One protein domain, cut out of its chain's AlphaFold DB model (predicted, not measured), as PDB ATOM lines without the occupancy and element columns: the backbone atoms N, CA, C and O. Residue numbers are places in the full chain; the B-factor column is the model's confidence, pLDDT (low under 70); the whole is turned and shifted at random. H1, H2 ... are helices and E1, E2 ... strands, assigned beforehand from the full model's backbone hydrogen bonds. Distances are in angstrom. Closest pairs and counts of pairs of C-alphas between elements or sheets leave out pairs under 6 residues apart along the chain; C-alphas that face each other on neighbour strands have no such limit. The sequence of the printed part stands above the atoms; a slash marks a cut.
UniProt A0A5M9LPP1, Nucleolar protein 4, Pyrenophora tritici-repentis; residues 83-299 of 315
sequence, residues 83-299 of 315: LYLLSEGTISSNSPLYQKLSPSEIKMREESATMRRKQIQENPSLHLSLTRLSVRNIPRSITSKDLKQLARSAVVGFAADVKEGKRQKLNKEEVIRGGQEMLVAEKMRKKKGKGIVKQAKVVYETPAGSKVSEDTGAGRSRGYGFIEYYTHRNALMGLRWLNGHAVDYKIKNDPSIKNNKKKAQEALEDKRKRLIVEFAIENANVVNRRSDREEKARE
ATOM      1  N   LEU A  83     196.451 109.723 186.390       87.31
ATOM      2  CA  LEU A  83     196.704 110.643 185.274       87.31
ATOM      3  C   LEU A  83     195.429 111.210 184.642       87.31
ATOM      4  O   LEU A  83     195.461 112.286 184.049       87.31
ATOM      5  N   TYR A  84     194.295 110.536 184.818       83.38
ATOM      6  CA  TYR A  84     192.988 111.022 184.375       83.38
ATOM      7  C   TYR A  84     192.574 112.344 185.047       83.38
ATOM      8  O   TYR A  84     191.789 113.086 184.471       83.38
ATOM      9  N   LEU A  85     193.121 112.681 186.224       88.75
ATOM     10  CA  LEU A  85     192.871 113.965 186.893       88.75
ATOM     11  C   LEU A  85     193.649 115.129 186.265       88.75
ATOM     12  O   LEU A  85     193.489 116.270 186.687       88.75
ATOM     13  N   LEU A  86     194.529 114.868 185.292       86.62
ATOM     14  CA  LEU A  86     195.360 115.905 184.683       86.62
ATOM     15  C   LEU A  86     194.538 116.879 183.836       86.62
ATOM     16  O   LEU A  86     194.914 118.041 183.714       86.62
ATOM     17  N   SER A  87     193.446 116.397 183.240       83.75
ATOM     18  CA  SER A  87     192.528 117.222 182.463       83.75
ATOM     19  C   SER A  87     191.468 117.917 183.319       83.75
ATOM     20  O   SER A  87     190.800 118.824 182.829       83.75
ATOM     21  N   GLU A  88     191.326 117.551 184.594       85.88
ATOM     22  CA  GLU A  88     190.432 118.255 185.512       85.88
ATOM     23  C   GLU A  88     190.944 119.681 185.750       85.88
ATOM     24  O   GLU A  88     192.101 119.899 186.112       85.88
ATOM     25  N   GLY A  89     190.065 120.663 185.552       80.38
ATOM     26  CA  GLY A  89     190.405 122.085 185.659       80.38
ATOM     27  C   GLY A  89     190.758 122.761 184.329       80.38
ATOM     28  O   GLY A  89     190.931 123.984 184.302       80.38
ATOM     29  N   THR A  90     190.799 122.030 183.208       86.25
ATOM     30  CA  THR A  90     190.843 122.670 181.886       86.25
ATOM     31  C   THR A  90     189.485 123.288 181.558       86.25
ATOM     32  O   THR A  90     188.429 122.748 181.886       86.25
ATOM     33  N   ILE A  91     189.511 124.469 180.946       81.38
ATOM     34  CA  ILE A  91     188.307 125.172 180.505       81.38
ATOM     35  C   ILE A  91     188.250 125.023 178.988       81.38
ATOM     36  O   ILE A  91     189.195 125.407 178.305       81.38
ATOM     37  N   SER A  92     187.165 124.442 178.478       81.88
ATOM     38  CA  SER A  92     186.949 124.305 177.035       81.88
ATOM     39  C   SER A  92     186.770 125.678 176.390       81.88
ATOM     40  O   SER A  92     186.068 126.522 176.956       81.88
ATOM     41  N   SER A  93     187.339 125.865 175.195       81.31
ATOM     42  CA  SER A  93     187.202 127.079 174.375       81.31
ATOM     43  C   SER A  93     185.746 127.475 174.133       81.31
ATOM     44  O   SER A  93     185.427 128.654 174.024       81.31
ATOM     45  N   ASN A  94     184.854 126.485 174.106       79.75
ATOM     46  CA  ASN A  94     183.442 126.672 173.787       79.75
ATOM     47  C   ASN A  94     182.605 127.055 175.018       79.75
ATOM     48  O   ASN A  94     181.416 127.321 174.900       79.75
ATOM     49  N   SER A  95     183.188 127.059 176.220       80.00
ATOM     50  CA  SER A  95     182.423 127.337 177.437       80.00
ATOM     51  C   SER A  95     182.136 128.839 177.616       80.00
ATOM     52  O   SER A  95     183.018 129.664 177.354       80.00
ATOM     53  N   PRO A  96     180.978 129.226 178.195       84.50
ATOM     54  CA  PRO A  96     180.682 130.630 178.518       84.50
ATOM     55  C   PRO A  96     181.715 131.270 179.454       84.50
ATOM     56  O   PRO A  96     181.904 132.485 179.479       84.50
ATOM     57  N   LEU A  97     182.392 130.448 180.258       82.31
ATOM     58  CA  LEU A  97     183.468 130.891 181.132       82.31
ATOM     59  C   LEU A  97     184.722 131.280 180.340       82.31
ATOM     60  O   LEU A  97     185.371 132.250 180.717       82.31
ATOM     61  N   TYR A  98     185.041 130.565 179.256       82.56
ATOM     62  CA  TYR A  98     186.200 130.843 178.404       82.56
ATOM     63  C   TYR A  98     186.095 132.202 177.714       82.56
ATOM     64  O   TYR A  98     187.056 132.961 177.710       82.56
ATOM     65  N   GLN A  99     184.901 132.558 177.234       86.38
ATOM     66  CA  GLN A  99     184.633 133.863 176.613       86.38
ATOM     67  C   GLN A  99     184.863 135.043 177.574       86.38
ATOM     68  O   GLN A  99     185.139 136.159 177.148       86.38
ATOM     69  N   LYS A 100     184.774 134.801 178.890       85.12
ATOM     70  CA  LYS A 100     185.026 135.806 179.936       85.12
ATOM     71  C   LYS A 100     186.500 135.901 180.345       85.12
ATOM     72  O   LYS A 100     186.817 136.719 181.214       85.12
ATOM     73  N   LEU A 101     187.374 135.051 179.802       84.56
ATOM     74  CA  LEU A 101     188.804 135.063 180.098       84.56
ATOM     75  C   LEU A 101     189.517 136.104 179.238       84.56
ATOM     76  O   LEU A 101     189.237 136.263 178.053       84.56
ATOM     77  N   SER A 102     190.482 136.794 179.836       88.81
ATOM     78  CA  SER A 102     191.403 137.638 179.076       88.81
ATOM     79  C   SER A 102     192.419 136.788 178.291       88.81
ATOM     80  O   SER A 102     192.749 135.679 178.724       88.81
ATOM     81  N   PRO A 103     193.004 137.304 177.191       89.25
ATOM     82  CA  PRO A 103     194.045 136.589 176.442       89.25
ATOM     83  C   PRO A 103     195.238 136.156 177.310       89.25
ATOM     84  O   PRO A 103     195.795 135.077 177.128       89.25
ATOM     85  N   SER A 104     195.596 136.970 178.311       88.56
ATOM     86  CA  SER A 104     196.645 136.639 179.283       88.56
ATOM     87  C   SER A 104     196.270 135.437 180.161       88.56
ATOM     88  O   SER A 104     197.095 134.550 180.376       88.56
ATOM     89  N   GLU A 105     195.021 135.355 180.630       89.06
ATOM     90  CA  GLU A 105     194.530 134.218 181.422       89.06
ATOM     91  C   GLU A 105     194.449 132.928 180.610       89.06
ATOM     92  O   GLU A 105     194.771 131.862 181.137       89.06
ATOM     93  N   ILE A 106     194.050 133.020 179.340       90.56
ATOM     94  CA  ILE A 106     194.046 131.882 178.414       90.56
ATOM     95  C   ILE A 106     195.470 131.338 178.276       90.56
ATOM     96  O   ILE A 106     195.710 130.171 178.596       90.56
ATOM     97  N   LYS A 107     196.435 132.206 177.944       93.31
ATOM     98  CA  LYS A 107     197.847 131.829 177.808       93.31
ATOM     99  C   LYS A 107     198.403 131.192 179.087       93.31
ATOM    100  O   LYS A 107     199.006 130.124 179.033       93.31
ATOM    101  N   MET A 108     198.134 131.781 180.256       91.94
ATOM    102  CA  MET A 108     198.565 131.219 181.546       91.94
ATOM    103  C   MET A 108     198.020 129.801 181.794       91.94
ATOM    104  O   MET A 108     198.714 128.962 182.377       91.94
ATOM    105  N   ARG A 109     196.779 129.514 181.379       91.81
ATOM    106  CA  ARG A 109     196.167 128.181 181.515       91.81
ATOM    107  C   ARG A 109     196.780 127.174 180.544       91.81
ATOM    108  O   ARG A 109     197.061 126.048 180.952       91.81
ATOM    109  N   GLU A 110     197.026 127.574 179.301       91.81
ATOM    110  CA  GLU A 110     197.681 126.737 178.287       91.81
ATOM    111  C   GLU A 110     199.123 126.386 178.679       91.81
ATOM    112  O   GLU A 110     199.522 125.217 178.629       91.81
ATOM    113  N   GLU A 111     199.883 127.373 179.159       93.62
ATOM    114  CA  GLU A 111     201.233 127.183 179.692       93.62
ATOM    115  C   GLU A 111     201.225 126.251 180.911       93.62
ATOM    116  O   GLU A 111     202.041 125.330 180.989       93.62
ATOM    117  N   SER A 112     200.273 126.429 181.839       92.44
ATOM    118  CA  SER A 112     200.104 125.535 182.996       92.44
ATOM    119  C   SER A 112     199.846 124.095 182.553       92.44
ATOM    120  O   SER A 112     200.542 123.177 182.990       92.44
ATOM    121  N   ALA A 113     198.898 123.885 181.636       90.38
ATOM    122  CA  ALA A 113     198.559 122.559 181.132       90.38
ATOM    123  C   ALA A 113     199.756 121.883 180.443       90.38
ATOM    124  O   ALA A 113     200.011 120.697 180.665       90.38
ATOM    125  N   THR A 114     200.513 122.636 179.645       92.06
ATOM    126  CA  THR A 114     201.689 122.136 178.917       92.06
ATOM    127  C   THR A 114     202.819 121.766 179.874       92.06
ATOM    128  O   THR A 114     203.329 120.645 179.828       92.06
ATOM    129  N   MET A 115     203.153 122.666 180.802       93.38
ATOM    130  CA  MET A 115     204.182 122.447 181.820       93.38
ATOM    131  C   MET A 115     203.868 121.222 182.682       93.38
ATOM    132  O   MET A 115     204.741 120.396 182.930       93.38
ATOM    133  N   ARG A 116     202.610 121.062 183.100       93.00
ATOM    134  CA  ARG A 116     202.179 119.928 183.925       93.00
ATOM    135  C   ARG A 116     202.255 118.601 183.186       93.00
ATOM    136  O   ARG A 116     202.707 117.617 183.764       93.00
ATOM    137  N   ARG A 117     201.834 118.562 181.916       91.25
ATOM    138  CA  ARG A 117     201.979 117.363 181.072       91.25
ATOM    139  C   ARG A 117     203.446 116.971 180.948       91.25
ATOM    140  O   ARG A 117     203.769 115.814 181.201       91.25
ATOM    141  N   LYS A 118     204.315 117.940 180.649       94.12
ATOM    142  CA  LYS A 118     205.763 117.735 180.548       94.12
ATOM    143  C   LYS A 118     206.348 117.199 181.858       94.12
ATOM    144  O   LYS A 118     206.972 116.147 181.856       94.12
ATOM    145  N   GLN A 119     206.036 117.830 182.989       92.69
ATOM    146  CA  GLN A 119     206.541 117.424 184.305       92.69
ATOM    147  C   GLN A 119     206.162 115.974 184.667       92.69
ATOM    148  O   GLN A 119     206.973 115.216 185.195       92.69
ATOM    149  N   ILE A 120     204.925 115.574 184.364       90.81
ATOM    150  CA  ILE A 120     204.427 114.211 184.594       90.81
ATOM    151  C   ILE A 120     205.063 113.193 183.634       90.81
ATOM    152  O   ILE A 120     205.245 112.032 184.006       90.81
ATOM    153  N   GLN A 121     205.376 113.593 182.403       89.50
ATOM    154  CA  GLN A 121     206.057 112.733 181.433       89.50
ATOM    155  C   GLN A 121     207.527 112.515 181.807       89.50
ATOM    156  O   GLN A 121     208.003 111.387 181.729       89.50
ATOM    157  N   GLU A 122     208.210 113.565 182.261       93.38
ATOM    158  CA  GLU A 122     209.627 113.524 182.637       93.38
ATOM    159  C   GLU A 122     209.884 112.699 183.900       93.38
ATOM    160  O   GLU A 122     210.898 112.013 183.989       93.38
ATOM    161  N   ASN A 123     208.981 112.751 184.887       90.75
ATOM    162  CA  ASN A 123     209.194 112.082 186.166       90.75
ATOM    163  C   ASN A 123     208.076 111.072 186.503       90.75
ATOM    164  O   ASN A 123     206.989 111.462 186.949       90.75
ATOM    165  N   PRO A 124     208.354 109.758 186.394       88.69
ATOM    166  CA  PRO A 124     207.407 108.698 186.743       88.69
ATOM    167  C   PRO A 124     206.999 108.666 188.221       88.69
ATOM    168  O   PRO A 124     205.921 108.166 188.538       88.69
ATOM    169  N   SER A 125     207.820 109.222 189.121       89.62
ATOM    170  CA  SER A 125     207.528 109.288 190.564       89.62
ATOM    171  C   SER A 125     206.475 110.344 190.911       89.62
ATOM    172  O   SER A 125     206.037 110.424 192.062       89.62
ATOM    173  N   LEU A 126     206.085 111.182 189.945       92.31
ATOM    174  CA  LEU A 126     205.040 112.177 190.128       92.31
ATOM    175  C   LEU A 126     203.656 111.588 189.846       92.31
ATOM    176  O   LEU A 126     203.424 110.923 188.829       92.31
ATOM    177  N   HIS A 127     202.728 111.889 190.750       92.56
ATOM    178  CA  HIS A 127     201.323 111.514 190.673       92.56
ATOM    179  C   HIS A 127     200.423 112.709 190.985       92.56
ATOM    180  O   HIS A 127     200.856 113.716 191.547       92.56
ATOM    181  N   LEU A 128     199.143 112.589 190.645       93.12
ATOM    182  CA  LEU A 128     198.136 113.573 191.028       93.12
ATOM    183  C   LEU A 128     197.545 113.230 192.397       93.12
ATOM    184  O   LEU A 128     197.284 112.069 192.732       93.12
ATOM    185  N   SER A 129     197.355 114.252 193.222       93.94
ATOM    186  CA  SER A 129     196.682 114.108 194.508       93.94
ATOM    187  C   SER A 129     195.176 113.945 194.309       93.94
ATOM    188  O   SER A 129     194.598 114.598 193.448       93.94
ATOM    189  N   LEU A 130     194.512 113.118 195.122       92.50
ATOM    190  CA  LEU A 130     193.041 113.044 195.111       92.50
ATOM    191  C   LEU A 130     192.394 114.155 195.936       92.50
ATOM    192  O   LEU A 130     191.253 114.529 195.678       92.50
ATOM    193  N   THR A 131     193.087 114.625 196.970       94.75
ATOM    194  CA  THR A 131     192.524 115.499 198.003       94.75
ATOM    195  C   THR A 131     193.160 116.879 198.019       94.75
ATOM    196  O   THR A 131     192.577 117.808 198.584       94.75
ATOM    197  N   ARG A 132     194.336 117.036 197.399       96.19
ATOM    198  CA  ARG A 132     195.064 118.299 197.353       96.19
ATOM    199  C   ARG A 132     194.942 118.983 195.998       96.19
ATOM    200  O   ARG A 132     195.232 118.402 194.956       96.19
ATOM    201  N   LEU A 133     194.566 120.254 196.033       97.69
ATOM    202  CA  LEU A 133     194.461 121.149 194.891       97.69
ATOM    203  C   LEU A 133     195.621 122.145 194.893       97.69
ATOM    204  O   LEU A 133     196.011 122.658 195.945       97.69
ATOM    205  N   SER A 134     196.138 122.430 193.705       97.00
ATOM    206  CA  SER A 134     196.994 123.572 193.407       97.00
ATOM    207  C   SER A 134     196.109 124.734 192.966       97.00
ATOM    208  O   SER A 134     195.287 124.580 192.062       97.00
ATOM    209  N   VAL A 135     196.268 125.886 193.609       96.44
ATOM    210  CA  VAL A 135     195.538 127.114 193.283       96.44
ATOM    211  C   VAL A 135     196.551 128.152 192.827       96.44
ATOM    212  O   VAL A 135     197.479 128.481 193.564       96.44
ATOM    213  N   ARG A 136     196.382 128.669 191.614       93.94
ATOM    214  CA  ARG A 136     197.237 129.691 191.000       93.94
ATOM    215  C   ARG A 136     196.418 130.928 190.644       93.94
ATOM    216  O   ARG A 136     195.187 130.897 190.662       93.94
ATOM    217  N   ASN A 137     197.129 132.000 190.296       91.88
ATOM    218  CA  ASN A 137     196.557 133.320 190.031       91.88
ATOM    219  C   ASN A 137     195.786 133.874 191.243       91.88
ATOM    220  O   ASN A 137     194.730 134.483 191.108       91.88
ATOM    221  N   ILE A 138     196.309 133.615 192.446       91.25
ATOM    222  CA  ILE A 138     195.745 134.113 193.699       91.25
ATOM    223  C   ILE A 138     196.137 135.593 193.848       91.25
ATOM    224  O   ILE A 138     197.337 135.894 193.803       91.25
ATOM    225  N   PRO A 139     195.176 136.512 194.059       88.31
ATOM    226  CA  PRO A 139     195.480 137.886 194.444       88.31
ATOM    227  C   PRO A 139     196.394 137.956 195.671       88.31
ATOM    228  O   PRO A 139     196.238 137.193 196.627       88.31
ATOM    229  N   ARG A 140     197.354 138.886 195.675       84.31
ATOM    230  CA  ARG A 140     198.425 138.895 196.695       84.31
ATOM    231  C   ARG A 140     197.933 139.237 198.101       84.31
ATOM    232  O   ARG A 140     198.631 138.950 199.069       84.31
ATOM    233  N   SER A 141     196.751 139.836 198.207       81.62
ATOM    234  CA  SER A 141     196.093 140.172 199.471       81.62
ATOM    235  C   SER A 141     195.510 138.960 200.201       81.62
ATOM    236  O   SER A 141     195.253 139.054 201.399       81.62
ATOM    237  N   ILE A 142     195.303 137.836 199.505       87.25
ATOM    238  CA  ILE A 142     194.695 136.633 200.079       87.25
ATOM    239  C   ILE A 142     195.729 135.893 200.924       87.25
ATOM    240  O   ILE A 142     196.747 135.416 200.417       87.25
ATOM    241  N   THR A 143     195.431 135.760 202.214       89.81
ATOM    242  CA  THR A 143     196.236 134.987 203.169       89.81
ATOM    243  C   THR A 143     195.866 133.503 203.147       89.81
ATOM    244  O   THR A 143     194.838 133.104 202.585       89.81
ATOM    245  N   SER A 144     196.648 132.647 203.817       92.38
ATOM    246  CA  SER A 144     196.285 131.227 203.950       92.38
ATOM    247  C   SER A 144     194.955 131.029 204.684       92.38
ATOM    248  O   SER A 144     194.222 130.078 204.392       92.38
ATOM    249  N   LYS A 145     194.605 131.932 205.612       92.38
ATOM    250  CA  LYS A 145     193.319 131.915 206.323       92.38
ATOM    251  C   LYS A 145     192.158 132.205 205.375       92.38
ATOM    252  O   LYS A 145     191.171 131.466 205.387       92.38
ATOM    253  N   ASP A 146     192.303 133.216 204.524       92.06
ATOM    254  CA  ASP A 146     191.295 133.580 203.525       92.06
ATOM    255  C   ASP A 146     191.125 132.466 202.491       92.06
ATOM    256  O   ASP A 146     190.001 132.066 202.190       92.06
ATOM    257  N   LEU A 147     192.232 131.872 202.029       93.94
ATOM    258  CA  LEU A 147     192.201 130.721 201.126       93.94
ATOM    259  C   LEU A 147     191.480 129.520 201.761       93.94
ATOM    260  O   LEU A 147     190.702 128.838 201.093       93.94
ATOM    261  N   LYS A 148     191.684 129.275 203.064       95.50
ATOM    262  CA  LYS A 148     190.967 128.225 203.806       95.50
ATOM    263  C   LYS A 148     189.470 128.503 203.883       95.50
ATOM    264  O   LYS A 148     188.677 127.566 203.800       95.50
ATOM    265  N   GLN A 149     189.080 129.762 204.064       94.38
ATOM    266  CA  GLN A 149     187.673 130.145 204.094       94.38
ATOM    267  C   GLN A 149     187.035 129.999 202.710       94.38
ATOM    268  O   GLN A 149     185.982 129.376 202.597       94.38
ATOM    269  N   LEU A 150     187.711 130.469 201.662       94.25
ATOM    270  CA  LEU A 150     187.272 130.336 200.278       94.25
ATOM    271  C   LEU A 150     187.086 128.864 199.877       94.25
ATOM    272  O   LEU A 150     186.082 128.510 199.267       94.25
ATOM    273  N   ALA A 151     187.994 127.983 200.306       96.12
ATOM    274  CA  ALA A 151     187.873 126.538 200.118       96.12
ATOM    275  C   ALA A 151     186.607 125.942 200.765       96.12
ATOM    276  O   ALA A 151     185.961 125.065 200.193       96.12
ATOM    277  N   ARG A 152     186.218 126.415 201.956       96.06
ATOM    278  CA  ARG A 152     184.975 125.967 202.611       96.06
ATOM    279  C   ARG A 152     183.750 126.457 201.851       96.06
ATOM    280  O   ARG A 152     182.863 125.658 201.557       96.06
ATOM    281  N   SER A 153     183.735 127.745 201.513       95.38
ATOM    282  CA  SER A 153     182.652 128.367 200.752       95.38
ATOM    283  C   SER A 153     182.473 127.706 199.390       95.38
ATOM    284  O   SER A 153     181.342 127.533 198.961       95.38
ATOM    285  N   ALA A 154     183.551 127.248 198.754       95.62
ATOM    286  CA  ALA A 154     183.486 126.588 197.458       95.62
ATOM    287  C   ALA A 154     182.656 125.308 197.450       95.62
ATOM    288  O   ALA A 154     181.891 125.062 196.522       95.62
ATOM    289  N   VAL A 155     182.784 124.485 198.491       95.88
ATOM    290  CA  VAL A 155     182.016 123.239 198.588       95.88
ATOM    291  C   VAL A 155     180.532 123.538 198.814       95.88
ATOM    292  O   VAL A 155     179.677 122.860 198.245       95.88
ATOM    293  N   VAL A 156     180.221 124.574 199.599       95.81
ATOM    294  CA  VAL A 156     178.842 125.037 199.821       95.81
ATOM    295  C   VAL A 156     178.262 125.650 198.544       95.81
ATOM    296  O   VAL A 156     177.162 125.281 198.143       95.81
ATOM    297  N   GLY A 157     179.018 126.514 197.868       94.62
ATOM    298  CA  GLY A 157     178.634 127.147 196.608       94.62
ATOM    299  C   GLY A 157     178.407 126.129 195.496       94.62
ATOM    300  O   GLY A 157     177.413 126.213 194.788       94.62
ATOM    301  N   PHE A 158     179.243 125.090 195.399       94.06
ATOM    302  CA  PHE A 158     178.997 123.985 194.472       94.06
ATOM    303  C   PHE A 158     177.665 123.288 194.764       94.06
ATOM    304  O   PHE A 158     176.915 122.975 193.846       94.06
ATOM    305  N   ALA A 159     177.364 123.020 196.039       93.75
ATOM    306  CA  ALA A 159     176.111 122.373 196.413       93.75
ATOM    307  C   ALA A 159     174.888 123.255 196.105       93.75
ATOM    308  O   ALA A 159     173.864 122.724 195.672       93.75
ATOM    309  N   ALA A 160     175.008 124.574 196.279       95.75
ATOM    310  CA  ALA A 160     173.988 125.543 195.886       95.75
ATOM    311  C   ALA A 160     173.789 125.565 194.361       95.75
ATOM    312  O   ALA A 160     172.672 125.354 193.901       95.75
ATOM    313  N   ASP A 161     174.868 125.671 193.580       88.56
ATOM    314  CA  ASP A 161     174.816 125.654 192.111       88.56
ATOM    315  C   ASP A 161     174.187 124.360 191.561       88.56
ATOM    316  O   ASP A 161     173.486 124.386 190.553       88.56
ATOM    317  N   VAL A 162     174.427 123.217 192.214       90.44
ATOM    318  CA  VAL A 162     173.789 121.939 191.852       90.44
ATOM    319  C   VAL A 162     172.301 121.941 192.192       90.44
ATOM    320  O   VAL A 162     171.502 121.423 191.417       90.44
ATOM    321  N   LYS A 163     171.910 122.518 193.335       93.69
ATOM    322  CA  LYS A 163     170.498 122.653 193.725       93.69
ATOM    323  C   LYS A 163     169.737 123.574 192.765       93.69
ATOM    324  O   LYS A 163     168.582 123.307 192.466       93.69
ATOM    325  N   GLU A 164     170.400 124.615 192.273       92.12
ATOM    326  CA  GLU A 164     169.872 125.568 191.291       92.12
ATOM    327  C   GLU A 164     169.966 125.069 189.839       92.12
ATOM    328  O   GLU A 164     169.558 125.773 188.923       92.12
ATOM    329  N   GLY A 165     170.532 123.882 189.594       85.06
ATOM    330  CA  GLY A 165     170.664 123.314 188.247       85.06
ATOM    331  C   GLY A 165     171.748 123.951 187.368       85.06
ATOM    332  O   GLY A 165     171.947 123.509 186.240       85.06
ATOM    333  N   LYS A 166     172.513 124.926 187.876       81.75
ATOM    334  CA  LYS A 166     173.631 125.571 187.161       81.75
ATOM    335  C   LYS A 166     174.806 124.624 186.921       81.75
ATOM    336  O   LYS A 166     175.617 124.842 186.023       81.75
ATOM    337  N   ARG A 167     174.951 123.599 187.767       82.88
ATOM    338  CA  ARG A 167     176.029 122.606 187.686       82.88
ATOM    339  C   ARG A 167     175.495 121.193 187.817       82.88
ATOM    340  O   ARG A 167     174.573 120.917 188.579       82.88
ATOM    341  N   GLN A 168     176.163 120.271 187.137       82.00
ATOM    342  CA  GLN A 168     175.893 118.850 187.286       82.00
ATOM    343  C   GLN A 168     176.417 118.328 188.626       82.00
ATOM    344  O   GLN A 168     177.508 118.682 189.093       82.00
ATOM    345  N   LYS A 169     175.629 117.447 189.240       86.88
ATOM    346  CA  LYS A 169     176.028 116.715 190.440       86.88
ATOM    347  C   LYS A 169     177.180 115.761 190.113       86.88
ATOM    348  O   LYS A 169     177.297 115.269 188.998       86.88
ATOM    349  N   LEU A 170     178.000 115.467 191.120       85.50
ATOM    350  CA  LEU A 170     179.028 114.438 191.002       85.50
ATOM    351  C   LEU A 170     178.416 113.065 190.709       85.50
ATOM    352  O   LEU A 170     177.445 112.655 191.357       85.50
ATOM    353  N   ASN A 171     179.041 112.338 189.789       86.06
ATOM    354  CA  ASN A 171     178.648 110.978 189.447       86.06
ATOM    355  C   ASN A 171     178.957 110.016 190.601       86.06
ATOM    356  O   ASN A 171     179.859 110.250 191.407       86.06
ATOM    357  N   LYS A 172     178.235 108.887 190.661       84.00
ATOM    358  CA  LYS A 172     178.425 107.866 191.710       84.00
ATOM    359  C   LYS A 172     179.892 107.434 191.827       84.00
ATOM    360  O   LYS A 172     180.401 107.335 192.936       84.00
ATOM    361  N   GLU A 173     180.578 107.273 190.696       82.06
ATOM    362  CA  GLU A 173     182.005 106.927 190.644       82.06
ATOM    363  C   GLU A 173     182.896 107.984 191.303       82.06
ATOM    364  O   GLU A 173     183.761 107.660 192.106       82.06
ATOM    365  N   GLU A 174     182.661 109.261 191.008       85.06
ATOM    366  CA  GLU A 174     183.439 110.376 191.560       85.06
ATOM    367  C   GLU A 174     183.273 110.482 193.078       85.06
ATOM    368  O   GLU A 174     184.202 110.853 193.795       85.06
ATOM    369  N   VAL A 175     182.091 110.117 193.580       85.75
ATOM    370  CA  VAL A 175     181.789 110.110 195.012       85.75
ATOM    371  C   VAL A 175     182.541 108.994 195.744       85.75
ATOM    372  O   VAL A 175     182.988 109.222 196.870       85.75
ATOM    373  N   ILE A 176     182.709 107.817 195.129       83.56
ATOM    374  CA  ILE A 176     183.321 106.638 195.774       83.56
ATOM    375  C   ILE A 176     184.839 106.513 195.569       83.56
ATOM    376  O   ILE A 176     185.482 105.763 196.299       83.56
ATOM    377  N   ARG A 177     185.436 107.268 194.637       80.56
ATOM    378  CA  ARG A 177     186.846 107.172 194.180       80.56
ATOM    379  C   ARG A 177     187.933 107.384 195.256       80.56
ATOM    380  O   ARG A 177     189.121 107.291 194.974       80.56
ATOM    381  N   GLY A 178     187.544 107.664 196.498       75.69
ATOM    382  CA  GLY A 178     188.431 107.700 197.664       75.69
ATOM    383  C   GLY A 178     188.597 106.369 198.402       75.69
ATOM    384  O   GLY A 178     189.420 106.286 199.312       75.69
ATOM    385  N   GLY A 179     187.801 105.356 198.048       83.75
ATOM    386  CA  GLY A 179     187.809 104.055 198.707       83.75
ATOM    387  C   GLY A 179     187.522 104.123 200.211       83.75
ATOM    388  O   GLY A 179     186.986 105.103 200.741       83.75
ATOM    389  N   GLN A 180     187.900 103.054 200.909       82.50
ATOM    390  CA  GLN A 180     187.659 102.911 202.342       82.50
ATOM    391  C   GLN A 180     188.472 103.908 203.180       82.50
ATOM    392  O   GLN A 180     187.974 104.413 204.187       82.50
ATOM    393  N   GLU A 181     189.686 104.253 202.744       84.25
ATOM    394  CA  GLU A 181     190.575 105.187 203.444       84.25
ATOM    395  C   GLU A 181     189.910 106.548 203.673       84.25
ATOM    396  O   GLU A 181     189.874 107.056 204.796       84.25
ATOM    397  N   MET A 182     189.310 107.131 202.630       86.38
ATOM    398  CA  MET A 182     188.648 108.432 202.752       86.38
ATOM    399  C   MET A 182     187.338 108.360 203.532       86.38
ATOM    400  O   MET A 182     186.979 109.328 204.205       86.38
ATOM    401  N   LEU A 183     186.633 107.228 203.486       86.69
ATOM    402  CA  LEU A 183     185.444 107.008 204.309       86.69
ATOM    403  C   LEU A 183     185.804 106.983 205.798       86.69
ATOM    404  O   LEU A 183     185.134 107.630 206.609       86.69
ATOM    405  N   VAL A 184     186.883 106.289 206.160       87.69
ATOM    406  CA  VAL A 184     187.412 106.270 207.530       87.69
ATOM    407  C   VAL A 184     187.900 107.662 207.931       87.69
ATOM    408  O   VAL A 184     187.541 108.147 209.006       87.69
ATOM    409  N   ALA A 185     188.639 108.352 207.057       86.12
ATOM    410  CA  ALA A 185     189.108 109.712 207.310       86.12
ATOM    411  C   ALA A 185     187.945 110.686 207.567       86.12
ATOM    412  O   ALA A 185     188.014 111.497 208.493       86.12
ATOM    413  N   GLU A 186     186.853 110.577 206.809       89.19
ATOM    414  CA  GLU A 186     185.649 111.394 206.969       89.19
ATOM    415  C   GLU A 186     184.902 111.083 208.277       89.19
ATOM    416  O   GLU A 186     184.491 112.007 208.985       89.19
ATOM    417  N   LYS A 187     184.771 109.802 208.655       90.38
ATOM    418  CA  LYS A 187     184.206 109.400 209.959       90.38
ATOM    419  C   LYS A 187     185.038 109.957 211.117       90.38
ATOM    420  O   LYS A 187     184.493 110.571 212.034       90.38
ATOM    421  N   MET A 188     186.361 109.818 211.044       89.25
ATOM    422  CA  MET A 188     187.282 110.325 212.064       89.25
ATOM    423  C   MET A 188     187.280 111.853 212.139       89.25
ATOM    424  O   MET A 188     187.336 112.417 213.232       89.25
ATOM    425  N   ARG A 189     187.171 112.541 210.998       92.94
ATOM    426  CA  ARG A 189     187.007 113.997 210.935       92.94
ATOM    427  C   ARG A 189     185.753 114.438 211.687       92.94
ATOM    428  O   ARG A 189     185.850 115.348 212.509       92.94
ATOM    429  N   LYS A 190     184.608 113.793 211.421       92.31
ATOM    430  CA  LYS A 190     183.331 114.081 212.095       92.31
ATOM    431  C   LYS A 190     183.428 113.849 213.600       92.31
ATOM    432  O   LYS A 190     183.075 114.748 214.354       92.31
ATOM    433  N   LYS A 191     184.001 112.717 214.032       92.50
ATOM    434  CA  LYS A 191     184.226 112.415 215.459       92.50
ATOM    435  C   LYS A 191     185.087 113.478 216.154       92.50
ATOM    436  O   LYS A 191     184.847 113.802 217.307       92.50
ATOM    437  N   LYS A 192     186.076 114.042 215.453       90.75
ATOM    438  CA  LYS A 192     186.969 115.095 215.972       90.75
ATOM    439  C   LYS A 192     186.425 116.522 215.800       90.75
ATOM    440  O   LYS A 192     187.170 117.463 216.052       90.75
ATOM    441  N   GLY A 193     185.208 116.707 215.279       91.44
ATOM    442  CA  GLY A 193     184.634 118.037 215.028       91.44
ATOM    443  C   GLY A 193     185.429 118.902 214.037       91.44
ATOM    444  O   GLY A 193     185.302 120.124 214.034       91.44
ATOM    445  N   LYS A 194     186.285 118.308 213.191       91.19
ATOM    446  CA  LYS A 194     187.143 119.071 212.266       91.19
ATOM    447  C   LYS A 194     186.372 119.496 211.017       91.19
ATOM    448  O   LYS A 194     185.543 118.747 210.509       91.19
ATOM    449  N   GLY A 195     186.674 120.672 210.468       91.81
ATOM    450  CA  GLY A 195     186.078 121.147 209.208       91.81
ATOM    451  C   GLY A 195     186.505 120.334 207.973       91.81
ATOM    452  O   GLY A 195     187.429 119.530 208.037       91.81
ATOM    453  N   ILE A 196     185.856 120.570 206.828       94.56
ATOM    454  CA  ILE A 196     186.075 119.816 205.570       94.56
ATOM    455  C   ILE A 196     187.447 120.037 204.906       94.56
ATOM    456  O   ILE A 196     187.894 119.200 204.120       94.56
ATOM    457  N   VAL A 197     188.116 121.148 205.227       96.12
ATOM    458  CA  VAL A 197     189.453 121.506 204.725       96.12
ATOM    459  C   VAL A 197     190.494 121.123 205.775       96.12
ATOM    460  O   VAL A 197     190.491 121.688 206.875       96.12
ATOM    461  N   LYS A 198     191.400 120.200 205.431       93.88
ATOM    462  CA  LYS A 198     192.515 119.759 206.282       93.88
ATOM    463  C   LYS A 198     193.555 120.872 206.408       93.88
ATOM    464  O   LYS A 198     193.871 121.293 207.519       93.88
ATOM    465  N   GLN A 199     194.015 121.415 205.282       93.75
ATOM    466  CA  GLN A 199     195.027 122.472 205.244       93.75
ATOM    467  C   GLN A 199     194.789 123.418 204.062       93.75
ATOM    468  O   GLN A 199     194.331 122.994 203.010       93.75
ATOM    469  N   ALA A 200     195.116 124.697 204.223       96.31
ATOM    470  CA  ALA A 200     195.290 125.617 203.106       96.31
ATOM    471  C   ALA A 200     196.546 126.446 203.373       96.31
ATOM    472  O   ALA A 200     196.759 126.857 204.514       96.31
ATOM    473  N   LYS A 201     197.395 126.623 202.360       93.94
ATOM    474  CA  LYS A 201     198.667 127.340 202.501       93.94
ATOM    475  C   LYS A 201     198.998 128.117 201.235       93.94
ATOM    476  O   LYS A 201     199.108 127.516 200.167       93.94
ATOM    477  N   VAL A 202     199.192 129.423 201.373       93.19
ATOM    478  CA  VAL A 202     199.759 130.296 200.338       93.19
ATOM    479  C   VAL A 202     201.284 130.245 200.430       93.19
ATOM    480  O   VAL A 202     201.851 130.063 201.510       93.19
ATOM    481  N   VAL A 203     201.961 130.324 199.285       92.06
ATOM    482  CA  VAL A 203     203.425 130.317 199.232       92.06
ATOM    483  C   VAL A 203     203.956 131.744 199.142       92.06
ATOM    484  O   VAL A 203     203.544 132.508 198.271       92.06
ATOM    485  N   TYR A 204     204.919 132.063 200.005       90.25
ATOM    486  CA  TYR A 204     205.583 133.362 200.075       90.25
ATOM    487  C   TYR A 204     207.046 133.253 199.624       90.25
ATOM    488  O   TYR A 204     207.642 132.170 199.660       90.25
ATOM    489  N   GLU A 205     207.606 134.367 199.166       88.38
ATOM    490  CA  GLU A 205     209.014 134.518 198.794       88.38
ATOM    491  C   GLU A 205     209.681 135.630 199.606       88.38
ATOM    492  O   GLU A 205     209.051 136.643 199.918       88.38
ATOM    493  N   THR A 206     210.955 135.446 199.951       86.31
ATOM    494  CA  THR A 206     211.790 136.523 200.499       86.31
ATOM    495  C   THR A 206     212.067 137.579 199.425       86.31
ATOM    496  O   THR A 206     211.888 137.302 198.237       86.31
ATOM    497  N   PRO A 207     212.576 138.770 199.791       79.38
ATOM    498  CA  PRO A 207     213.078 139.732 198.806       79.38
ATOM    499  C   PRO A 207     214.127 139.145 197.844       79.38
ATOM    500  O   PRO A 207     214.206 139.572 196.699       79.38
ATOM    501  N   ALA A 208     214.876 138.123 198.279       80.69
ATOM    502  CA  ALA A 208     215.842 137.385 197.461       80.69
ATOM    503  C   ALA A 208     215.218 136.273 196.578       80.69
ATOM    504  O   ALA A 208     215.935 135.579 195.864       80.69
ATOM    505  N   GLY A 209     213.895 136.061 196.628       78.88
ATOM    506  CA  GLY A 209     213.173 135.075 195.809       78.88
ATOM    507  C   GLY A 209     213.100 133.653 196.386       78.88
ATOM    508  O   GLY A 209     212.507 132.758 195.773       78.88
ATOM    509  N   SER A 210     213.657 133.406 197.575       83.88
ATOM    510  CA  SER A 210     213.623 132.085 198.219       83.88
ATOM    511  C   SER A 210     212.254 131.802 198.845       83.88
ATOM    512  O   SER A 210     211.628 132.683 199.431       83.88
ATOM    513  N   LYS A 211     211.772 130.556 198.747       83.75
ATOM    514  CA  LYS A 211     210.471 130.145 199.298       83.75
ATOM    515  C   LYS A 211     210.503 130.126 200.829       83.75
ATOM    516  O   LYS A 211     211.323 129.419 201.403       83.75
ATOM    517  N   VAL A 212     209.541 130.794 201.465       83.38
ATOM    518  CA  VAL A 212     209.403 130.845 202.930       83.38
ATOM    519  C   VAL A 212     208.002 130.475 203.404       83.38
ATOM    520  O   VAL A 212     207.026 130.485 202.644       83.38
ATOM    521  N   SER A 213     207.914 130.075 204.673       75.94
ATOM    522  CA  SER A 213     206.650 129.934 205.395       75.94
ATOM    523  C   SER A 213     206.015 131.294 205.674       75.94
ATOM    524  O   SER A 213     206.680 132.323 205.681       75.94
ATOM    525  N   GLU A 214     204.710 131.278 205.930       75.50
ATOM    526  CA  GLU A 214     203.969 132.459 206.384       75.50
ATOM    527  C   GLU A 214     204.436 132.910 207.781       75.50
ATOM    528  O   GLU A 214     204.528 134.105 208.036       75.50
ATOM    529  N   ASP A 215     204.826 131.959 208.637       71.69
ATOM    530  CA  ASP A 215     205.189 132.192 210.044       71.69
ATOM    531  C   ASP A 215     206.537 132.917 210.229       71.69
ATOM    532  O   ASP A 215     206.791 133.518 211.265       71.69
ATOM    533  N   THR A 216     207.409 132.897 209.218       71.62
ATOM    534  CA  THR A 216     208.786 133.430 209.274       71.62
ATOM    535  C   THR A 216     208.886 134.924 208.936       71.62
ATOM    536  O   THR A 216     209.925 135.381 208.477       71.62
ATOM    537  N   GLY A 217     207.803 135.686 209.121       60.56
ATOM    538  CA  GLY A 217     207.710 137.079 208.676       60.56
ATOM    539  C   GLY A 217     207.425 137.138 207.177       60.56
ATOM    540  O   GLY A 217     208.337 137.190 206.354       60.56
ATOM    541  N   ALA A 218     206.141 137.047 206.828       61.28
ATOM    542  CA  ALA A 218     205.652 136.911 205.459       61.28
ATOM    543  C   ALA A 218     206.305 137.914 204.489       61.28
ATOM    544  O   ALA A 218     206.083 139.122 204.563       61.28
ATOM    545  N   GLY A 219     207.090 137.385 203.547       72.75
ATOM    546  CA  GLY A 219     207.568 138.136 202.390       72.75
ATOM    547  C   GLY A 219     206.465 138.349 201.342       72.75
ATOM    548  O   GLY A 219     205.269 138.343 201.643       72.75
ATOM    549  N   ARG A 220     206.830 138.529 200.070       83.00
ATOM    550  CA  ARG A 220     205.852 138.754 198.989       83.00
ATOM    551  C   ARG A 220     205.122 137.444 198.659       83.00
ATOM    552  O   ARG A 220     205.734 136.390 198.531       83.00
ATOM    553  N   SER A 221     203.793 137.472 198.519       87.06
ATOM    554  CA  SER A 221     203.031 136.290 198.069       87.06
ATOM    555  C   SER A 221     203.424 135.922 196.641       87.06
ATOM    556  O   SER A 221     203.412 136.794 195.774       87.06
ATOM    557  N   ARG A 222     203.690 134.641 196.360       88.94
ATOM    558  CA  ARG A 222     204.003 134.149 195.004       88.94
ATOM    559  C   ARG A 222     202.771 134.013 194.103       88.94
ATOM    560  O   ARG A 222     202.899 133.606 192.952       88.94
ATOM    561  N   GLY A 223     201.573 134.310 194.615       89.44
ATOM    562  CA  GLY A 223     200.321 134.216 193.855       89.44
ATOM    563  C   GLY A 223     199.850 132.782 193.588       89.44
ATOM    564  O   GLY A 223     199.021 132.553 192.704       89.44
ATOM    565  N   TYR A 224     200.369 131.805 194.338       94.06
ATOM    566  CA  TYR A 224     199.883 130.430 194.319       94.06
ATOM    567  C   TYR A 224     199.898 129.803 195.717       94.06
ATOM    568  O   TYR A 224     200.606 130.241 196.628       94.06
ATOM    569  N   GLY A 225     199.100 128.756 195.879       95.31
ATOM    570  CA  GLY A 225     198.925 128.043 197.129       95.31
ATOM    571  C   GLY A 225     198.334 126.659 196.919       95.31
ATOM    572  O   GLY A 225     198.111 126.210 195.795       95.31
ATOM    573  N   PHE A 226     198.084 125.973 198.027       97.19
ATOM    574  CA  PHE A 226     197.530 124.628 198.034       97.19
ATOM    575  C   PHE A 226     196.361 124.536 199.002       97.19
ATOM    576  O   PHE A 226     196.418 125.104 200.093       97.19
ATOM    577  N   ILE A 227     195.340 123.772 198.621       97.94
ATOM    578  CA  ILE A 227     194.201 123.412 199.472       97.94
ATOM    579  C   ILE A 227     194.169 121.889 199.583       97.94
ATOM    580  O   ILE A 227     194.142 121.209 198.569       97.94
ATOM    581  N   GLU A 228     194.150 121.341 200.792       96.62
ATOM    582  CA  GLU A 228     194.011 119.909 201.064       96.62
ATOM    583  C   GLU A 228     192.668 119.657 201.761       96.62
ATOM    584  O   GLU A 228     192.414 120.174 202.853       96.62
ATOM    585  N   TYR A 229     191.798 118.873 201.128       96.50
ATOM    586  CA  TYR A 229     190.527 118.415 201.690       96.50
ATOM    587  C   TYR A 229     190.680 117.052 202.374       96.50
ATOM    588  O   TYR A 229     191.661 116.346 202.178       96.50
ATOM    589  N   TYR A 230     189.687 116.655 203.171       92.94
ATOM    590  CA  TYR A 230     189.660 115.305 203.751       92.94
ATOM    591  C   TYR A 230     189.266 114.209 202.756       92.94
ATOM    592  O   TYR A 230     189.636 113.054 202.943       92.94
ATOM    593  N   THR A 231     188.506 114.549 201.713       93.50
ATOM    594  CA  THR A 231     187.952 113.575 200.766       93.50
ATOM    595  C   THR A 231     188.069 114.073 199.331       93.50
ATOM    596  O   THR A 231     188.026 115.280 199.076       93.50
ATOM    597  N   HIS A 232     188.175 113.134 198.388       93.56
ATOM    598  CA  HIS A 232     188.212 113.430 196.956       93.56
ATOM    599  C   HIS A 232     186.945 114.153 196.499       93.56
ATOM    600  O   HIS A 232     187.021 115.132 195.766       93.56
ATOM    601  N   ARG A 233     185.782 113.736 197.018       93.06
ATOM    602  CA  ARG A 233     184.495 114.392 196.768       93.06
ATOM    603  C   ARG A 233     184.564 115.898 197.039       93.06
ATOM    604  O   ARG A 233     184.196 116.690 196.176       93.06
ATOM    605  N   ASN A 234     185.053 116.298 198.213       95.19
ATOM    606  CA  ASN A 234     185.150 117.713 198.579       95.19
ATOM    607  C   ASN A 234     186.188 118.450 197.719       95.19
ATOM    608  O   ASN A 234     185.950 119.591 197.330       95.19
ATOM    609  N   ALA A 235     187.301 117.791 197.379       96.12
ATOM    610  CA  ALA A 235     188.303 118.351 196.478       96.12
ATOM    611  C   ALA A 235     187.744 118.600 195.071       96.12
ATOM    612  O   ALA A 235     187.978 119.664 194.508       96.12
ATOM    613  N   LEU A 236     186.951 117.675 194.530       94.56
ATOM    614  CA  LEU A 236     186.347 117.813 193.208       94.56
ATOM    615  C   LEU A 236     185.272 118.911 193.181       94.56
ATOM    616  O   LEU A 236     185.258 119.728 192.261       94.56
ATOM    617  N   MET A 237     184.426 118.991 194.216       94.88
ATOM    618  CA  MET A 237     183.467 120.097 194.383       94.88
ATOM    619  C   MET A 237     184.193 121.446 194.453       94.88
ATOM    620  O   MET A 237     183.845 122.381 193.732       94.88
ATOM    621  N   GLY A 238     185.239 121.523 195.281       96.12
ATOM    622  CA  GLY A 238     186.062 122.718 195.433       96.12
ATOM    623  C   GLY A 238     186.750 123.128 194.131       96.12
ATOM    624  O   GLY A 238     186.699 124.299 193.771       96.12
ATOM    625  N   LEU A 239     187.345 122.181 193.396       95.44
ATOM    626  CA  LEU A 239     187.990 122.435 192.105       95.44
ATOM    627  C   LEU A 239     186.991 122.981 191.088       95.44
ATOM    628  O   LEU A 239     187.241 124.029 190.496       95.44
ATOM    629  N   ARG A 240     185.854 122.298 190.900       92.38
ATOM    630  CA  ARG A 240     184.860 122.676 189.886       92.38
ATOM    631  C   ARG A 240     184.274 124.058 190.150       92.38
ATOM    632  O   ARG A 240     184.021 124.791 189.198       92.38
ATOM    633  N   TRP A 241     184.071 124.418 191.416       94.12
ATOM    634  CA  TRP A 241     183.527 125.723 191.777       94.12
ATOM    635  C   TRP A 241     184.569 126.846 191.752       94.12
ATOM    636  O   TRP A 241     184.293 127.912 191.209       94.12
ATOM    637  N   LEU A 242     185.775 126.611 192.285       94.44
ATOM    638  CA  LEU A 242     186.820 127.639 192.362       94.44
ATOM    639  C   LEU A 242     187.487 127.932 191.022       94.44
ATOM    640  O   LEU A 242     187.984 129.040 190.822       94.44
ATOM    641  N   ASN A 243     187.555 126.963 190.111       93.31
ATOM    642  CA  ASN A 243     188.235 127.173 188.843       93.31
ATOM    643  C   ASN A 243     187.497 128.211 187.981       93.31
ATOM    644  O   ASN A 243     186.332 128.037 187.632       93.31
ATOM    645  N   GLY A 244     188.188 129.299 187.639       89.38
ATOM    646  CA  GLY A 244     187.613 130.437 186.919       89.38
ATOM    647  C   GLY A 244     186.786 131.389 187.789       89.38
ATOM    648  O   GLY A 244     186.267 132.388 187.277       89.38
ATOM    649  N   HIS A 245     186.693 131.127 189.096       90.06
ATOM    650  CA  HIS A 245     186.039 132.021 190.043       90.06
ATOM    651  C   HIS A 245     186.858 133.307 190.181       90.06
ATOM    652  O   HIS A 245     188.058 133.260 190.461       90.06
ATOM    653  N   ALA A 246     186.210 134.455 189.974       87.25
ATOM    654  CA  ALA A 246     186.810 135.754 190.249       87.25
ATOM    655  C   ALA A 246     186.798 135.961 191.761       87.25
ATOM    656  O   ALA A 246     185.750 135.817 192.386       87.25
ATOM    657  N   VAL A 247     187.952 136.209 192.371       81.94
ATOM    658  CA  VAL A 247     187.986 136.482 193.810       81.94
ATOM    659  C   VAL A 247     187.990 137.980 193.995       81.94
ATOM    660  O   VAL A 247     188.901 138.652 193.517       81.94
ATOM    661  N   ASP A 248     186.977 138.485 194.697       65.69
ATOM    662  CA  ASP A 248     186.887 139.902 195.000       65.69
ATOM    663  C   ASP A 248     188.115 140.329 195.796       65.69
ATOM    664  O   ASP A 248     188.340 139.933 196.946       65.69
ATOM    665  N   TYR A 249     188.933 141.149 195.146       62.03
ATOM    666  CA  TYR A 249     190.032 141.826 195.791       62.03
ATOM    667  C   TYR A 249     189.428 142.827 196.772       62.03
ATOM    668  O   TYR A 249     188.978 143.908 196.389       62.03
ATOM    669  N   LYS A 250     189.423 142.481 198.063       54.41
ATOM    670  CA  LYS A 250     189.330 143.505 199.098       54.41
ATOM    671  C   LYS A 250     190.610 144.321 198.978       54.41
ATOM    672  O   LYS A 250     191.645 143.926 199.517       54.41
ATOM    673  N   ILE A 251     190.546 145.431 198.238       52.88
ATOM    674  CA  ILE A 251     191.505 146.519 198.398       52.88
ATOM    675  C   ILE A 251     191.415 146.827 199.890       52.88
ATOM    676  O   ILE A 251     190.413 147.371 200.349       52.88
ATOM    677  N   LYS A 252     192.400 146.400 200.689       51.75
ATOM    678  CA  LYS A 252     192.571 147.036 201.993       51.75
ATOM    679  C   LYS A 252     192.682 148.514 201.644       51.75
ATOM    680  O   LYS A 252     193.511 148.832 200.794       51.75
ATOM    681  N   ASN A 253     191.797 149.356 202.181       48.03
ATOM    682  CA  ASN A 253     191.814 150.809 201.995       48.03
ATOM    683  C   ASN A 253     193.102 151.359 202.619       48.03
ATOM    684  O   ASN A 253     193.093 151.970 203.678       48.03
ATOM    685  N   ASP A 254     194.220 151.043 201.988       54.91
ATOM    686  CA  ASP A 254     195.554 151.429 202.361       54.91
ATOM    687  C   ASP A 254     195.823 152.712 201.567       54.91
ATOM    688  O   ASP A 254     195.890 152.667 200.329       54.91
ATOM    689  N   PRO A 255     195.909 153.873 202.239       54.38
ATOM    690  CA  PRO A 255     196.112 155.163 201.582       54.38
ATOM    691  C   PRO A 255     197.342 155.170 200.661       54.38
ATOM    692  O   PRO A 255     197.389 155.924 199.689       54.38
ATOM    693  N   SER A 256     198.310 154.275 200.902       57.66
ATOM    694  CA  SER A 256     199.524 154.129 200.096       57.66
ATOM    695  C   SER A 256     199.296 153.605 198.669       57.66
ATOM    696  O   SER A 256     200.170 153.779 197.815       57.66
ATOM    697  N   ILE A 257     198.146 152.983 198.378       58.44
ATOM    698  CA  ILE A 257     197.805 152.486 197.032       58.44
ATOM    699  C   ILE A 257     197.396 153.642 196.110       58.44
ATOM    700  O   ILE A 257     197.734 153.623 194.929       58.44
ATOM    701  N   LYS A 258     196.726 154.674 196.642       55.75
ATOM    702  CA  LYS A 258     196.286 155.844 195.860       55.75
ATOM    703  C   LYS A 258     197.453 156.729 195.413       55.75
ATOM    704  O   LYS A 258     197.392 157.316 194.340       55.75
ATOM    705  N   ASN A 259     198.531 156.760 196.195       58.78
ATOM    706  CA  ASN A 259     199.676 157.643 195.956       58.78
ATOM    707  C   ASN A 259     200.749 157.027 195.043       58.78
ATOM    708  O   ASN A 259     201.694 157.711 194.658       58.78
ATOM    709  N   ASN A 260     200.640 155.740 194.690       69.25
ATOM    710  CA  ASN A 260     201.633 155.055 193.864       69.25
ATOM    711  C   ASN A 260     200.979 154.405 192.638       69.25
ATOM    712  O   ASN A 260     200.315 153.373 192.742       69.25
ATOM    713  N   LYS A 261     201.237 154.985 191.457       68.19
ATOM    714  CA  LYS A 261     200.665 154.569 190.164       68.19
ATOM    715  C   LYS A 261     200.891 153.080 189.856       68.19
ATOM    716  O   LYS A 261     199.996 152.428 189.326       68.19
ATOM    717  N   LYS A 262     202.034 152.515 190.269       67.50
ATOM    718  CA  LYS A 262     202.355 151.087 190.097       67.50
ATOM    719  C   LYS A 262     201.499 150.193 191.000       67.50
ATOM    720  O   LYS A 262     200.986 149.179 190.541       67.50
ATOM    721  N   LYS A 263     201.283 150.584 192.262       64.69
ATOM    722  CA  LYS A 263     200.399 149.848 193.188       64.69
ATOM    723  C   LYS A 263     198.926 149.955 192.783       64.69
ATOM    724  O   LYS A 263     198.189 148.985 192.929       64.69
ATOM    725  N   ALA A 264     198.506 151.101 192.245       64.56
ATOM    726  CA  ALA A 264     197.156 151.293 191.717       64.56
ATOM    727  C   ALA A 264     196.884 150.415 190.481       64.56
ATOM    728  O   ALA A 264     195.819 149.805 190.386       64.56
ATOM    729  N   GLN A 265     197.857 150.297 189.572       65.62
ATOM    730  CA  GLN A 265     197.766 149.406 188.413       65.62
ATOM    731  C   GLN A 265     197.735 147.926 188.831       65.62
ATOM    732  O   GLN A 265     196.855 147.194 188.382       65.62
ATOM    733  N   GLU A 266     198.603 147.505 189.763       65.56
ATOM    734  CA  GLU A 266     198.574 146.142 190.326       65.56
ATOM    735  C   GLU A 266     197.219 145.823 190.994       65.56
ATOM    736  O   GLU A 266     196.695 144.721 190.833       65.56
ATOM    737  N   ALA A 267     196.607 146.782 191.697       62.78
ATOM    738  CA  ALA A 267     195.293 146.606 192.321       62.78
ATOM    739  C   ALA A 267     194.147 146.478 191.296       62.78
ATOM    740  O   ALA A 267     193.193 145.729 191.521       62.78
ATOM    741  N   LEU A 268     194.231 147.186 190.162       63.50
ATOM    742  CA  LEU A 268     193.248 147.089 189.079       63.50
ATOM    743  C   LEU A 268     193.347 145.743 188.343       63.50
ATOM    744  O   LEU A 268     192.321 145.132 188.037       63.50
ATOM    745  N   GLU A 269     194.569 145.266 188.104       64.25
ATOM    746  CA  GLU A 269     194.826 143.940 187.536       64.25
ATOM    747  C   GLU A 269     194.370 142.821 188.483       64.25
ATOM    748  O   GLU A 269     193.748 141.855 188.037       64.25
ATOM    749  N   ASP A 270     194.591 142.967 189.795       62.75
ATOM    750  CA  ASP A 270     194.145 142.007 190.812       62.75
ATOM    751  C   ASP A 270     192.611 141.893 190.900       62.75
ATOM    752  O   ASP A 270     192.099 140.797 191.137       62.75
ATOM    753  N   LYS A 271     191.858 142.974 190.634       62.59
ATOM    754  CA  LYS A 271     190.379 142.985 190.671       62.59
ATOM    755  C   LYS A 271     189.734 142.058 189.633       62.59
ATOM    756  O   LYS A 271     188.583 141.660 189.794       62.59
ATOM    757  N   ARG A 272     190.452 141.710 188.562       69.38
ATOM    758  CA  ARG A 272     189.936 140.856 187.478       69.38
ATOM    759  C   ARG A 272     190.458 139.424 187.531       69.38
ATOM    760  O   ARG A 272     190.085 138.631 186.670       69.38
ATOM    761  N   LYS A 273     191.291 139.073 188.518       81.94
ATOM    762  CA  LYS A 273     191.935 137.757 188.560       81.94
ATOM    763  C   LYS A 273     190.936 136.647 188.840       81.94
ATOM    764  O   LYS A 273     190.254 136.625 189.867       81.94
ATOM    765  N   ARG A 274     190.915 135.671 187.935       90.19
ATOM    766  CA  ARG A 274     190.212 134.406 188.126       90.19
ATOM    767  C   ARG A 274     191.180 133.319 188.553       90.19
ATOM    768  O   ARG A 274     192.249 133.156 187.960       90.19
ATOM    769  N   LEU A 275     190.783 132.533 189.547       93.31
ATOM    770  CA  LEU A 275     191.614 131.437 190.029       93.31
ATOM    771  C   LEU A 275     191.790 130.360 188.959       93.31
ATOM    772  O   LEU A 275     190.868 130.017 188.211       93.31
ATOM    773  N   ILE A 276     192.985 129.785 188.932       94.44
ATOM    774  CA  ILE A 276     193.291 128.581 188.164       94.44
ATOM    775  C   ILE A 276     193.443 127.461 189.185       94.44
ATOM    776  O   ILE A 276     194.334 127.525 190.036       94.44
ATOM    777  N   VAL A 277     192.548 126.474 189.145       95.75
ATOM    778  CA  VAL A 277     192.521 125.385 190.130       95.75
ATOM    779  C   VAL A 277     192.635 124.044 189.434       95.75
ATOM    780  O   VAL A 277     191.856 123.725 188.542       95.75
ATOM    781  N   GLU A 278     193.611 123.263 189.877       95.19
ATOM    782  CA  GLU A 278     193.978 121.968 189.313       95.19
ATOM    783  C   GLU A 278     194.339 121.018 190.464       95.19
ATOM    784  O   GLU A 278     194.679 121.463 191.563       95.19
ATOM    785  N   PHE A 279     194.352 119.705 190.239       96.62
ATOM    786  CA  PHE A 279     194.906 118.785 191.238       96.62
ATOM    787  C   PHE A 279     196.413 119.015 191.429       96.62
ATOM    788  O   PHE A 279     197.142 119.325 190.482       96.62
ATOM    789  N   ALA A 280     196.902 118.899 192.662       96.25
ATOM    790  CA  ALA A 280     198.323 119.059 192.947       96.25
ATOM    791  C   ALA A 280     199.119 117.872 192.384       96.25
ATOM    792  O   ALA A 280     198.694 116.723 192.510       96.25
ATOM    793  N   ILE A 281     200.273 118.161 191.782       94.75
ATOM    794  CA  ILE A 281     201.263 117.146 191.417       94.75
ATOM    795  C   ILE A 281     202.148 116.917 192.642       94.75
ATOM    796  O   ILE A 281     202.717 117.863 193.188       94.75
ATOM    797  N   GLU A 282     202.239 115.671 193.085       93.75
ATOM    798  CA  GLU A 282     202.987 115.270 194.271       93.75
ATOM    799  C   GLU A 282     204.003 114.184 193.914       93.75
ATOM    800  O   GLU A 282     203.818 113.420 192.969       93.75
ATOM    801  N   ASN A 283     205.104 114.137 194.662       92.62
ATOM    802  CA  ASN A 283     206.095 113.077 194.529       92.62
ATOM    803  C   ASN A 283     205.738 111.937 195.489       92.62
ATOM    804  O   ASN A 283     205.668 112.169 196.699       92.62
ATOM    805  N   ALA A 284     205.573 110.724 194.957       87.50
ATOM    806  CA  ALA A 284     205.155 109.548 195.721       87.50
ATOM    807  C   ALA A 284     206.040 109.302 196.952       87.50
ATOM    808  O   ALA A 284     205.542 109.063 198.049       87.50
ATOM    809  N   ASN A 285     207.357 109.456 196.801       88.12
ATOM    810  CA  ASN A 285     208.315 109.208 197.878       88.12
ATOM    811  C   ASN A 285     208.164 110.226 199.017       88.12
ATOM    812  O   ASN A 285     208.316 109.888 200.189       88.12
ATOM    813  N   VAL A 286     207.851 111.480 198.684       88.25
ATOM    814  CA  VAL A 286     207.639 112.543 199.678       88.25
ATOM    815  C   VAL A 286     206.299 112.358 200.386       88.25
ATOM    816  O   VAL A 286     206.220 112.563 201.598       88.25
ATOM    817  N   VAL A 287     205.257 111.957 199.653       86.81
ATOM    818  CA  VAL A 287     203.926 111.698 200.218       86.81
ATOM    819  C   VAL A 287     203.972 110.523 201.190       86.81
ATOM    820  O   VAL A 287     203.502 110.680 202.314       86.81
ATOM    821  N   ASN A 288     204.611 109.411 200.816       86.12
ATOM    822  CA  ASN A 288     204.746 108.239 201.687       86.12
ATOM    823  C   ASN A 288     205.481 108.600 202.983       86.12
ATOM    824  O   ASN A 288     204.921 108.458 204.063       86.12
ATOM    825  N   ARG A 289     206.655 109.243 202.885       88.31
ATOM    826  CA  ARG A 289     207.403 109.709 204.068       88.31
ATOM    827  C   ARG A 289     206.591 110.653 204.958       88.31
ATOM    828  O   ARG A 289     206.788 110.674 206.172       88.31
ATOM    829  N   ARG A 290     205.721 111.488 204.375       85.44
ATOM    830  CA  ARG A 290     204.835 112.375 205.142       85.44
ATOM    831  C   ARG A 290     203.730 111.583 205.841       85.44
ATOM    832  O   ARG A 290     203.457 111.883 206.999       85.44
ATOM    833  N   SER A 291     203.133 110.599 205.168       84.50
ATOM    834  CA  SER A 291     202.131 109.706 205.761       84.50
ATOM    835  C   SER A 291     202.719 108.941 206.941       84.50
ATOM    836  O   SER A 291     202.178 109.032 208.036       84.50
ATOM    837  N   ASP A 292     203.896 108.334 206.767       86.19
ATOM    838  CA  ASP A 292     204.579 107.567 207.816       86.19
ATOM    839  C   ASP A 292     204.865 108.427 209.057       86.19
ATOM    840  O   ASP A 292     204.724 107.984 210.194       86.19
ATOM    841  N   ARG A 293     205.251 109.697 208.859       87.25
ATOM    842  CA  ARG A 293     205.443 110.650 209.965       87.25
ATOM    843  C   ARG A 293     204.125 111.037 210.632       87.25
ATOM    844  O   ARG A 293     204.085 111.160 211.851       87.25
ATOM    845  N   GLU A 294     203.061 111.253 209.854       84.25
ATOM    846  CA  GLU A 294     201.725 111.554 210.387       84.25
ATOM    847  C   GLU A 294     201.131 110.361 211.157       84.25
ATOM    848  O   GLU A 294     200.393 110.581 212.115       84.25
ATOM    849  N   GLU A 295     201.444 109.125 210.764       82.62
ATOM    850  CA  GLU A 295     201.036 107.895 211.451       82.62
ATOM    851  C   GLU A 295     201.824 107.680 212.740       82.62
ATOM    852  O   GLU A 295     201.212 107.563 213.799       82.62
ATOM    853  N   LYS A 296     203.159 107.778 212.695       85.69
ATOM    854  CA  LYS A 296     204.008 107.702 213.898       85.69
ATOM    855  C   LYS A 296     203.659 108.765 214.939       85.69
ATOM    856  O   LYS A 296     203.710 108.497 216.128       85.69
ATOM    857  N   ALA A 297     203.262 109.965 214.511       82.12
ATOM    858  CA  ALA A 297     202.814 111.019 215.423       82.12
ATOM    859  C   ALA A 297     201.414 110.771 216.024       82.12
ATOM    860  O   ALA A 297     201.014 111.478 216.949       82.12
ATOM    861  N   ARG A 298     200.631 109.833 215.474       79.00
ATOM    862  CA  ARG A 298     199.335 109.412 216.033       79.00
ATOM    863  C   ARG A 298     199.466 108.236 216.990       79.00
ATOM    864  O   ARG A 298     198.547 108.046 217.785       79.00
ATOM    865  N   GLU A 299     200.536 107.452 216.889       77.44
ATOM    866  CA  GLU A 299     200.810 106.380 217.839       77.44
ATOM    867  C   GLU A 299     201.132 106.977 219.219       77.44
ATOM    868  O   GLU A 299     201.866 107.966 219.308       77.44
TER     869      GLU A 299
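What this domain is: This is residues 83 to 299 of the 315 residues of the protein "Nucleolar protein 4" of Pyrenophora tritici-repentis (UniProt A0A5M9LPP1). A strongly twisted and curled sheet of four strands has H4 and H7 packed on one face, crossing each other nearly at a right angle, while the long helix H3 runs along the edge strand E4 and its neighbour E1. H8 and H9 make a corner at one end of the longest axis, H6 lies toward the other end, and residues 288 to 299, most of them in H10, stick out. The printed part has 217 residues, with ten named helices and four named strands in the order H1 H2 H3 E1 H4 H5 H6 E2 E3 H7 H8 H9 E4 H10. The sheet's order is E2 E3 E1 E4, antiparallel throughout, and the class is mixed, helices and strands. The whole is compact, with a radius of gyration of the C-alphas of 18.3 A and spans of 56 by 43 by 40 A.

How they stand to each other: The sheet is made of E2, residues 197 to 205, E3, residues 220 to 229, E1, residues 126 to 136, and E4, residues 276 to 283, in that order across it. E2 and E3 form a hairpin, with N 201 and O 226 at 2.9 A. E3 and E1 are antiparallel neighbours, with N 135 and O 225 at 2.9 A. E1 and E4 are antiparallel neighbours, with N 129 and O 280 at 2.9 A and N 136 and O 276 at 2.8 A. E1 bends by 104 degrees at residue 131. H4, residues 144 to 163, is over E2 and E3, slantwise to the strands at 47 degrees to E2 on the local plane; its C-alpha of Ser 144 and that of Lys 201 are the closest, 4.8 A apart. H7, residues 232 to 242, is over E1 at a height over the sheet of 7.9 A, on the same face as H4. Residues 151 to 159 of H4 touch H7, about perpendicular at 88 degrees, closest at the C-alphas of Ala 154 and Gly 238, 5.1 A. With H10, residues 284 to 296, these two make two layers, helices on one face of a sheet. H3, residues 103 to 122, is over E1 and E4 and runs along the strands, at 16 degrees to E4 on the local plane. H1, residues 83 to 86, is on the sheet; H2, residues 96 to 99, is not on it. H5, residues 172 to 176, touches H7, closest at the C-alphas of Val 175 and Arg 233, 5.4 A. H6, residues 179 to 191, meets H5 only through their link. H8, residues 255 to 258, and H9, residues 261 to 270, touch only at the corner, closest at the C-alphas of Ile 257 and Lys 263, 5.3 A. Every O i to N i+4 pair is within hydrogen-bond range in H3, H5, H6, H7, H9 and H10, and 15 of 16 are in H4; H1, H2 and H8 are too short for such a pair.

Where its parts are: H1 begins at C-alpha 83, (196.704, 110.643, 185.274). H3 is 28.5 A long and H4 29.0 A. E3, 25.6 A long, ends at C-alpha 229, (190.527, 118.415, 201.690). E2 is 24.2 A long, E4 21.1 A and E1 19.2 A. H6 is 19.1 A long, H10 18.3 A, H7 15.0 A and H9 14.2 A. H10 ends at C-alpha 296, (204.008, 107.702, 213.898).

The domain as a whole: The two C-alphas farthest apart are those of Gln 180 and Asn 259, 56.4 A. The printed part has no cut. The links E2 to E3, 14 residues, and H7 to H8, 12 residues, are long. The mean pLDDT of the printed part is 85.7, and residues 217 to 218 and 248 to 272 are under 70.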